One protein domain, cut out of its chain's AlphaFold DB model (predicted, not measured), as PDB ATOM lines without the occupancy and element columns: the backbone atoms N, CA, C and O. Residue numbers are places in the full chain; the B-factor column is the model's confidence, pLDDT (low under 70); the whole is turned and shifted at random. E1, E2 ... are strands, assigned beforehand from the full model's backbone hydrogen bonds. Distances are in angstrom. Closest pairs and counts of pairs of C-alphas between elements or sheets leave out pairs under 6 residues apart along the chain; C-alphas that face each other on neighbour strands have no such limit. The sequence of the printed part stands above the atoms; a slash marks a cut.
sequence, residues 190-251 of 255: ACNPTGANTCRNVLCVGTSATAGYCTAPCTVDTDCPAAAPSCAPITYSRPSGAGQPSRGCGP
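Overview. This is residues 190 to 251 of the 255 residues of an uncharacterized protein of Myxococcaceae bacterium (UniProt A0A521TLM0). The domain has little regular structure: a small hairpin, E1 and E2, sits near the last residues of a long, bent hairpin, E3 and E4, and loops make the rest. The 62 printed residues include four named strands, E1 to E4, in two antiparallel pairs, and no named helix; the class is all strand, with 22 residues in named elements. The whole is compact, with a radius of gyration of the C-alphas of 11.5 A and spans of 30 by 24 by 18 A.

Along the chain. E1, residues 204 to 206, begins at C-alpha 204 (100.326, 131.933, 122.237) and E2 is residues 212 to 214. E3, residues 230 to 237, is 21.0 A long; E4, residues 243 to 250, is 18.5 A and ends at C-alpha 250 (96.949, 123.503, 117.187).

Arrangement. Residues 190 to 191 pair antiparallel with 212 to 213 of E2. In hairpin E1 and E2, N 205 and O 213 are 2.9 A apart. In hairpin E3 and E4, N 234 and O 246 are 2.9 A apart; E3 bends by 51 degrees at 233, E4 by 64 degrees at 246. The closest C-alphas of E2 and E4, Tyr 213 and Gly 250, are 7.5 A apart.

Size, cuts and confidence. The link E2 to E3 is long, 15 residues. The printed part has no cut, and no printed residue is under 70 in pLDDT.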
ATOM      1  N   ALA A 190      99.471 124.790 127.467       95.12
ATOM      2  CA  ALA A 190      98.703 125.970 127.836       95.12
ATOM      3  C   ALA A 190      99.589 127.218 127.971       95.12
ATOM      4  O   ALA A 190     100.711 127.164 128.477       95.12
ATOM      5  N   CYS A 191      99.044 128.364 127.579       95.50
ATOM      6  CA  CYS A 191      99.673 129.670 127.748       95.50
ATOM      7  C   CYS A 191      98.632 130.736 128.098       95.50
ATOM      8  O   CYS A 191      97.433 130.547 127.882       95.50
ATOM      9  N   ASN A 192      99.096 131.868 128.626       94.50
ATOM     10  CA  ASN A 192      98.258 133.037 128.862       94.50
ATOM     11  C   ASN A 192      98.600 134.129 127.828       94.50
ATOM     12  O   ASN A 192      99.692 134.696 127.915       94.50
ATOM     13  N   PRO A 193      97.698 134.466 126.885       89.94
ATOM     14  CA  PRO A 193      97.972 135.448 125.832       89.94
ATOM     15  C   PRO A 193      98.099 136.889 126.349       89.94
ATOM     16  O   PRO A 193      98.623 137.739 125.633       89.94
ATOM     17  N   THR A 194      97.639 137.178 127.571       89.94
ATOM     18  CA  THR A 194      97.780 138.497 128.218       89.94
ATOM     19  C   THR A 194      98.882 138.526 129.277       89.94
ATOM     20  O   THR A 194      99.218 139.594 129.788       89.94
ATOM     21  N   GLY A 195      99.440 137.361 129.619       87.94
ATOM     22  CA  GLY A 195     100.511 137.213 130.598       87.94
ATOM     23  C   GLY A 195     101.906 137.235 129.973       87.94
ATOM     24  O   GLY A 195     102.097 137.547 128.797       87.94
ATOM     25  N   ALA A 196     102.904 136.862 130.777       85.00
ATOM     26  CA  ALA A 196     104.242 136.593 130.266       85.00
ATOM     27  C   ALA A 196     104.190 135.416 129.281       85.00
ATOM     28  O   ALA A 196     103.651 134.354 129.594       85.00
ATOM     29  N   ASN A 197     104.756 135.605 128.091       83.88
ATOM     30  CA  ASN A 197     104.772 134.566 127.074       83.88
ATOM     31  C   ASN A 197     105.800 133.486 127.442       83.88
ATOM     32  O   ASN A 197     107.007 133.734 127.438       83.88
ATOM     33  N   THR A 198     105.305 132.295 127.768       93.12
ATOM     34  CA  THR A 198     106.112 131.121 128.121       93.12
ATOM     35  C   THR A 198     106.348 130.189 126.936       93.12
ATOM     36  O   THR A 198     107.074 129.214 127.081       93.12
ATOM     37  N   CYS A 199     105.767 130.449 125.764       95.19
ATOM     38  CA  CYS A 199     105.876 129.558 124.615       95.19
ATOM     39  C   CYS A 199     107.262 129.632 123.983       95.19
ATOM     40  O   CYS A 199     107.733 130.726 123.669       95.19
ATOM     41  N   ARG A 200     107.881 128.479 123.696       92.12
ATOM     42  CA  ARG A 200     109.198 128.384 123.035       92.12
ATOM     43  C   ARG A 200     109.278 129.207 121.742       92.12
ATOM     44  O   ARG A 200     110.250 129.920 121.520       92.12
ATOM     45  N   ASN A 201     108.225 129.161 120.929       92.25
ATOM     46  CA  ASN A 201     108.106 129.914 119.677       92.25
ATOM     47  C   ASN A 201     107.633 131.361 119.870       92.25
ATOM     48  O   ASN A 201     107.441 132.077 118.894       92.25
ATOM     49  N   VAL A 202     107.414 131.796 121.113       92.62
ATOM     50  CA  VAL A 202     106.866 133.114 121.469       92.62
ATOM     51  C   VAL A 202     105.473 133.342 120.865       92.62
ATOM     52  O   VAL A 202     105.034 134.470 120.654       92.62
ATOM     53  N   LEU A 203     104.729 132.266 120.611       93.25
ATOM     54  CA  LEU A 203     103.400 132.313 120.014       93.25
ATOM     55  C   LEU A 203     102.380 131.613 120.901       93.25
ATOM     56  O   LEU A 203     102.411 130.393 121.040       93.25
ATOM     57  N   CYS A 204     101.460 132.401 121.453       94.38
ATOM     58  CA  CYS A 204     100.326 131.933 122.237       94.38
ATOM     59  C   CYS A 204      99.029 132.238 121.478       94.38
ATOM     60  O   CYS A 204      98.704 133.406 121.258       94.38
ATOM     61  N   VAL A 205      98.297 131.203 121.064       93.56
ATOM     62  CA  VAL A 205      96.979 131.351 120.432       93.56
ATOM     63  C   VAL A 205      95.928 131.372 121.528       93.56
ATOM     64  O   VAL A 205      95.684 130.356 122.177       93.56
ATOM     65  N   GLY A 206      95.318 132.536 121.746       92.31
ATOM     66  CA  GLY A 206      94.265 132.702 122.742       92.31
ATOM     67  C   GLY A 206      92.992 131.944 122.366       92.31
ATOM     68  O   GLY A 206      92.465 132.109 121.270       92.31
ATOM     69  N   THR A 207      92.478 131.144 123.296       91.81
ATOM     70  CA  THR A 207      91.109 130.602 123.266       91.81
ATOM     71  C   THR A 207      90.169 131.410 124.165       91.81
ATOM     72  O   THR A 207      88.951 131.336 124.027       91.81
ATOM     73  N   SER A 208      90.733 132.215 125.069       92.69
ATOM     74  CA  SER A 208      90.063 133.246 125.859       92.69
ATOM     75  C   SER A 208      91.050 134.387 126.166       92.69
ATOM     76  O   SER A 208      92.181 134.392 125.682       92.69
ATOM     77  N   ALA A 209      90.649 135.364 126.986       90.94
ATOM     78  CA  ALA A 209      91.534 136.454 127.410       90.94
ATOM     79  C   ALA A 209      92.738 135.980 128.251       90.94
ATOM     80  O   ALA A 209      93.775 136.640 128.274       90.94
ATOM     81  N   THR A 210      92.614 134.857 128.958       94.06
ATOM     82  CA  THR A 210      93.643 134.368 129.893       94.06
ATOM     83  C   THR A 210      94.083 132.935 129.629       94.06
ATOM     84  O   THR A 210      94.993 132.447 130.296       94.06
ATOM     85  N   ALA A 211      93.474 132.270 128.649       93.81
ATOM     86  CA  ALA A 211      93.810 130.915 128.253       93.81
ATOM     87  C   ALA A 211      94.084 130.838 126.752       93.81
ATOM     88  O   ALA A 211      93.487 131.543 125.936       93.81
ATOM     89  N   GLY A 212      94.992 129.946 126.401       95.12
ATOM     90  CA  GLY A 212      95.395 129.665 125.042       95.12
ATOM     91  C   GLY A 212      96.321 128.463 125.005       95.12
ATOM     92  O   GLY A 212      96.538 127.801 126.022       95.12
ATOM     93  N   TYR A 213      96.881 128.202 123.833       95.69
ATOM     94  CA  TYR A 213      97.897 127.176 123.647       95.69
ATOM     95  C   TYR A 213      99.086 127.716 122.857       95.69
ATOM     96  O   TYR A 213      98.951 128.582 121.987       95.69
ATOM     97  N   CYS A 214     100.269 127.200 123.165       96.56
ATOM     98  CA  CYS A 214     101.472 127.512 122.420       96.56
ATOM     99  C   CYS A 214     101.396 126.909 121.018       96.56
ATOM    100  O   CYS A 214     101.048 125.741 120.853       96.56
ATOM    101  N   THR A 215     101.755 127.685 120.003       96.19
ATOM    102  CA  THR A 215     101.767 127.243 118.603       96.19
ATOM    103  C   THR A 215     103.153 127.430 117.992       96.19
ATOM    104  O   THR A 215     103.976 128.176 118.520       96.19
ATOM    105  N   ALA A 216     103.403 126.780 116.862       95.62
ATOM    106  CA  ALA A 216     104.539 127.052 115.991       95.62
ATOM    107  C   ALA A 216     104.054 127.136 114.540       95.62
ATOM    108  O   ALA A 216     103.052 126.489 114.216       95.62
ATOM    109  N   PRO A 217     104.743 127.899 113.670       96.25
ATOM    110  CA  PRO A 217     104.479 127.887 112.238       96.25
ATOM    111  C   PRO A 217     104.567 126.469 111.669       96.25
ATOM    112  O   PRO A 217     105.412 125.675 112.086       96.25
ATOM    113  N   CYS A 218     103.690 126.153 110.722       97.06
ATOM    114  CA  CYS A 218     103.654 124.853 110.063       97.06
ATOM    115  C   CYS A 218     103.258 125.001 108.595       97.06
ATOM    116  O   CYS A 218     102.598 125.961 108.194       97.06
ATOM    117  N   THR A 219     103.622 124.013 107.789       96.88
ATOM    118  CA  THR A 219     103.219 123.913 106.384       96.88
ATOM    119  C   THR A 219     102.252 122.763 106.152       96.88
ATOM    120  O   THR A 219     101.400 122.871 105.274       96.88
ATOM    121  N   VAL A 220     102.333 121.705 106.962       97.06
ATOM    122  CA  VAL A 220     101.489 120.503 106.931       97.06
ATOM    123  C   VAL A 220     101.328 119.919 108.342       97.06
ATOM    124  O   VAL A 220     102.097 120.239 109.241       97.06
ATOM    125  N   ASP A 221     100.348 119.034 108.542       97.00
ATOM    126  CA  ASP A 221     100.061 118.426 109.857       97.00
ATOM    127  C   ASP A 221     101.247 117.638 110.430       97.00
ATOM    128  O   ASP A 221     101.444 117.602 111.641       97.00
ATOM    129  N   THR A 222     102.080 117.043 109.571       96.56
ATOM    130  CA  THR A 222     103.278 116.301 109.997       96.56
ATOM    131  C   THR A 222     104.387 117.193 110.555       96.56
ATOM    132  O   THR A 222     105.326 116.672 111.148       96.56
ATOM    133  N   ASP A 223     104.299 118.518 110.384       96.31
ATOM    134  CA  ASP A 223     105.207 119.465 111.046       96.31
ATOM    135  C   ASP A 223     104.866 119.641 112.533       96.31
ATOM    136  O   ASP A 223     105.656 120.202 113.293       96.31
ATOM    137  N   CYS A 224     103.682 119.187 112.951       96.75
ATOM    138  CA  CYS A 224     103.133 119.454 114.263       96.75
ATOM    139  C   CYS A 224     103.268 118.266 115.225       96.75
ATOM    140  O   CYS A 224     103.132 117.106 114.828       96.75
ATOM    141  N   PRO A 225     103.502 118.521 116.526       95.44
ATOM    142  CA  PRO A 225     103.619 117.456 117.511       95.44
ATOM    143  C   PRO A 225     102.254 116.861 117.864       95.44
ATOM    144  O   PRO A 225     101.214 117.492 117.701       95.44
ATOM    145  N   ALA A 226     102.267 115.669 118.466       95.12
ATOM    146  CA  ALA A 226     101.052 114.958 118.870       95.12
ATOM    147  C   ALA A 226     100.129 115.760 119.811       95.12
ATOM    148  O   ALA A 226      98.917 115.567 119.779       95.12
ATOM    149  N   ALA A 227     100.681 116.672 120.621       93.81
ATOM    150  CA  ALA A 227      99.908 117.550 121.505       93.81
ATOM    151  C   ALA A 227      99.096 118.625 120.751       93.81
ATOM    152  O   ALA A 227      98.122 119.149 121.283       93.81
ATOM    153  N   ALA A 228      99.480 118.949 119.515       96.06
ATOM    154  CA  ALA A 228      98.825 119.936 118.661       96.06
ATOM    155  C   ALA A 228      98.886 119.488 117.188       96.06
ATOM    156  O   ALA A 228      99.520 120.158 116.380       96.06
ATOM    157  N   PRO A 229      98.266 118.353 116.822       96.81
ATOM    158  CA  PRO A 229      98.607 117.601 115.613       96.81
ATOM    159  C   PRO A 229      97.964 118.148 114.329       96.81
ATOM    160  O   PRO A 229      97.940 117.452 113.316       96.81
ATOM    161  N   SER A 230      97.365 119.337 114.376       97.19
ATOM    162  CA  SER A 230      96.682 119.964 113.247       97.19
ATOM    163  C   SER A 230      97.428 121.221 112.834       97.19
ATOM    164  O   SER A 230      97.612 122.121 113.653       97.19
ATOM    165  N   CYS A 231      97.814 121.317 111.565       97.56
ATOM    166  CA  CYS A 231      98.311 122.553 110.992       97.56
ATOM    167  C   CYS A 231      97.115 123.382 110.509       97.56
ATOM    168  O   CYS A 231      96.599 123.194 109.408       97.56
ATOM    169  N   ALA A 232      96.629 124.306 111.330       95.50
ATOM    170  CA  ALA A 232      95.413 125.065 111.040       95.50
ATOM    171  C   ALA A 232      95.733 126.495 110.576       95.50
ATOM    172  O   ALA A 232      96.777 127.035 110.945       95.50
ATOM    173  N   PRO A 233      94.859 127.138 109.779       95.50
ATOM    174  CA  PRO A 233      94.979 128.563 109.499       95.50
ATOM    175  C   PRO A 233      94.965 129.388 110.790       95.50
ATOM    176  O   PRO A 233      94.110 129.187 111.651       95.50
ATOM    177  N   ILE A 234      95.887 130.340 110.897       93.62
ATOM    178  CA  ILE A 234      95.937 131.338 111.971       93.62
ATOM    179  C   ILE A 234      96.227 132.714 111.378       93.62
ATOM    180  O   ILE A 234      96.730 132.831 110.259       93.62
ATOM    181  N   THR A 235      95.929 133.761 112.141       93.19
ATOM    182  CA  THR A 235      96.178 135.143 111.726       93.19
ATOM    183  C   THR A 235      97.118 135.807 112.714       93.19
ATOM    184  O   THR A 235      96.822 135.873 113.904       93.19
ATOM    185  N   TYR A 236      98.231 136.339 112.216       90.62
ATOM    186  CA  TYR A 236      99.144 137.156 113.010       90.62
ATOM    187  C   TYR A 236      98.807 138.635 112.859       90.62
ATOM    188  O   TYR A 236      98.455 139.086 111.772       90.62
ATOM    189  N   SER A 237      98.946 139.411 113.928       88.62
ATOM    190  CA  SER A 237      98.831 140.866 113.841       88.62
ATOM    191  C   SER A 237     100.070 141.453 113.170       88.62
ATOM    192  O   SER A 237     101.200 141.188 113.582       88.62
ATOM    193  N   ARG A 238      99.852 142.263 112.136       86.94
ATOM    194  CA  ARG A 238     100.879 143.074 111.481       86.94
ATOM    195  C   ARG A 238     101.068 144.388 112.250       86.94
ATOM    196  O   ARG A 238     100.161 144.792 112.981       86.94
ATOM    197  N   PRO A 239     102.209 145.075 112.089       84.31
ATOM    198  CA  PRO A 239     102.449 146.389 112.688       84.31
ATOM    199  C   PRO A 239     101.346 147.429 112.438       84.31
ATOM    200  O   PRO A 239     101.044 148.217 113.331       84.31
ATOM    201  N   SER A 240     100.708 147.414 111.265       83.19
ATOM    202  CA  SER A 240      99.562 148.275 110.928       83.19
ATOM    203  C   SER A 240      98.270 147.940 111.679       83.19
ATOM    204  O   SER A 240      97.284 148.665 111.558       83.19
ATOM    205  N   GLY A 241      98.239 146.833 112.423       87.62
ATOM    206  CA  GLY A 241      97.041 146.271 113.047       87.62
ATOM    207  C   GLY A 241      96.246 145.337 112.130       87.62
ATOM    208  O   GLY A 241      95.344 144.647 112.600       87.62
ATOM    209  N   ALA A 242      96.582 145.257 110.841       89.00
ATOM    210  CA  ALA A 242      95.944 144.312 109.935       89.00
ATOM    211  C   ALA A 242      96.372 142.861 110.220       89.00
ATOM    212  O   ALA A 242      97.433 142.603 110.780       89.00
ATOM    213  N   GLY A 243      95.560 141.893 109.798       91.69
ATOM    214  CA  GLY A 243      95.915 140.475 109.880       91.69
ATOM    215  C   GLY A 243      96.897 140.047 108.786       91.69
ATOM    216  O   GLY A 243      96.828 140.541 107.658       91.69
ATOM    217  N   GLN A 244      97.793 139.118 109.111       93.81
ATOM    218  CA  GLN A 244      98.584 138.326 108.173       93.81
ATOM    219  C   GLN A 244      98.109 136.872 108.241       93.81
ATOM    220  O   GLN A 244      98.303 136.240 109.284       93.81
ATOM    221  N   PRO A 245      97.508 136.326 107.170       94.75
ATOM    222  CA  PRO A 245      97.133 134.921 107.141       94.75
ATOM    223  C   PRO A 245      98.385 134.043 107.170       94.75
ATOM    224  O   PRO A 245      99.400 134.346 106.540       94.75
ATOM    225  N   SER A 246      98.311 132.948 107.913       94.75
ATOM    226  CA  SER A 246      99.368 131.953 108.022       94.75
ATOM    227  C   SER A 246      98.799 130.627 108.531       94.75
ATOM    228  O   SER A 246      97.584 130.420 108.516       94.75
ATOM    229  N   ARG A 247      99.667 129.715 108.966       96.19
ATOM    230  CA  ARG A 247      99.285 128.446 109.579       96.19
ATOM    231  C   ARG A 247     100.111 128.187 110.830       96.19
ATOM    232  O   ARG A 247     101.281 128.559 110.887       96.19
ATOM    233  N   GLY A 248      99.495 127.541 111.812       96.56
ATOM    234  CA  GLY A 248     100.172 127.122 113.028       96.56
ATOM    235  C   GLY A 248      99.614 125.826 113.587       96.56
ATOM    236  O   GLY A 248      98.468 125.450 113.326       96.56
ATOM    237  N   CYS A 249     100.452 125.137 114.351       97.56
ATOM    238  CA  CYS A 249     100.078 123.906 115.029       97.56
ATOM    239  C   CYS A 249      99.063 124.178 116.137       97.56
ATOM    240  O   CYS A 249      99.286 125.048 116.983       97.56
ATOM    241  N   GLY A 250      97.979 123.413 116.164       95.69
ATOM    242  CA  GLY A 250      96.949 123.503 117.187       95.69
ATOM    243  C   GLY A 250      96.287 122.158 117.488       95.69
ATOM    244  O   GLY A 250      96.481 121.179 116.757       95.69
ATOM    245  N   PRO A 251      95.502 122.081 118.576       93.50
ATOM    246  CA  PRO A 251      94.671 120.920 118.863       93.50
ATOM    247  C   PRO A 251      93.718 120.627 117.699       93.50
ATOM    248  O   PRO A 251      93.312 121.533 116.966       93.50
TER     249      PRO A 251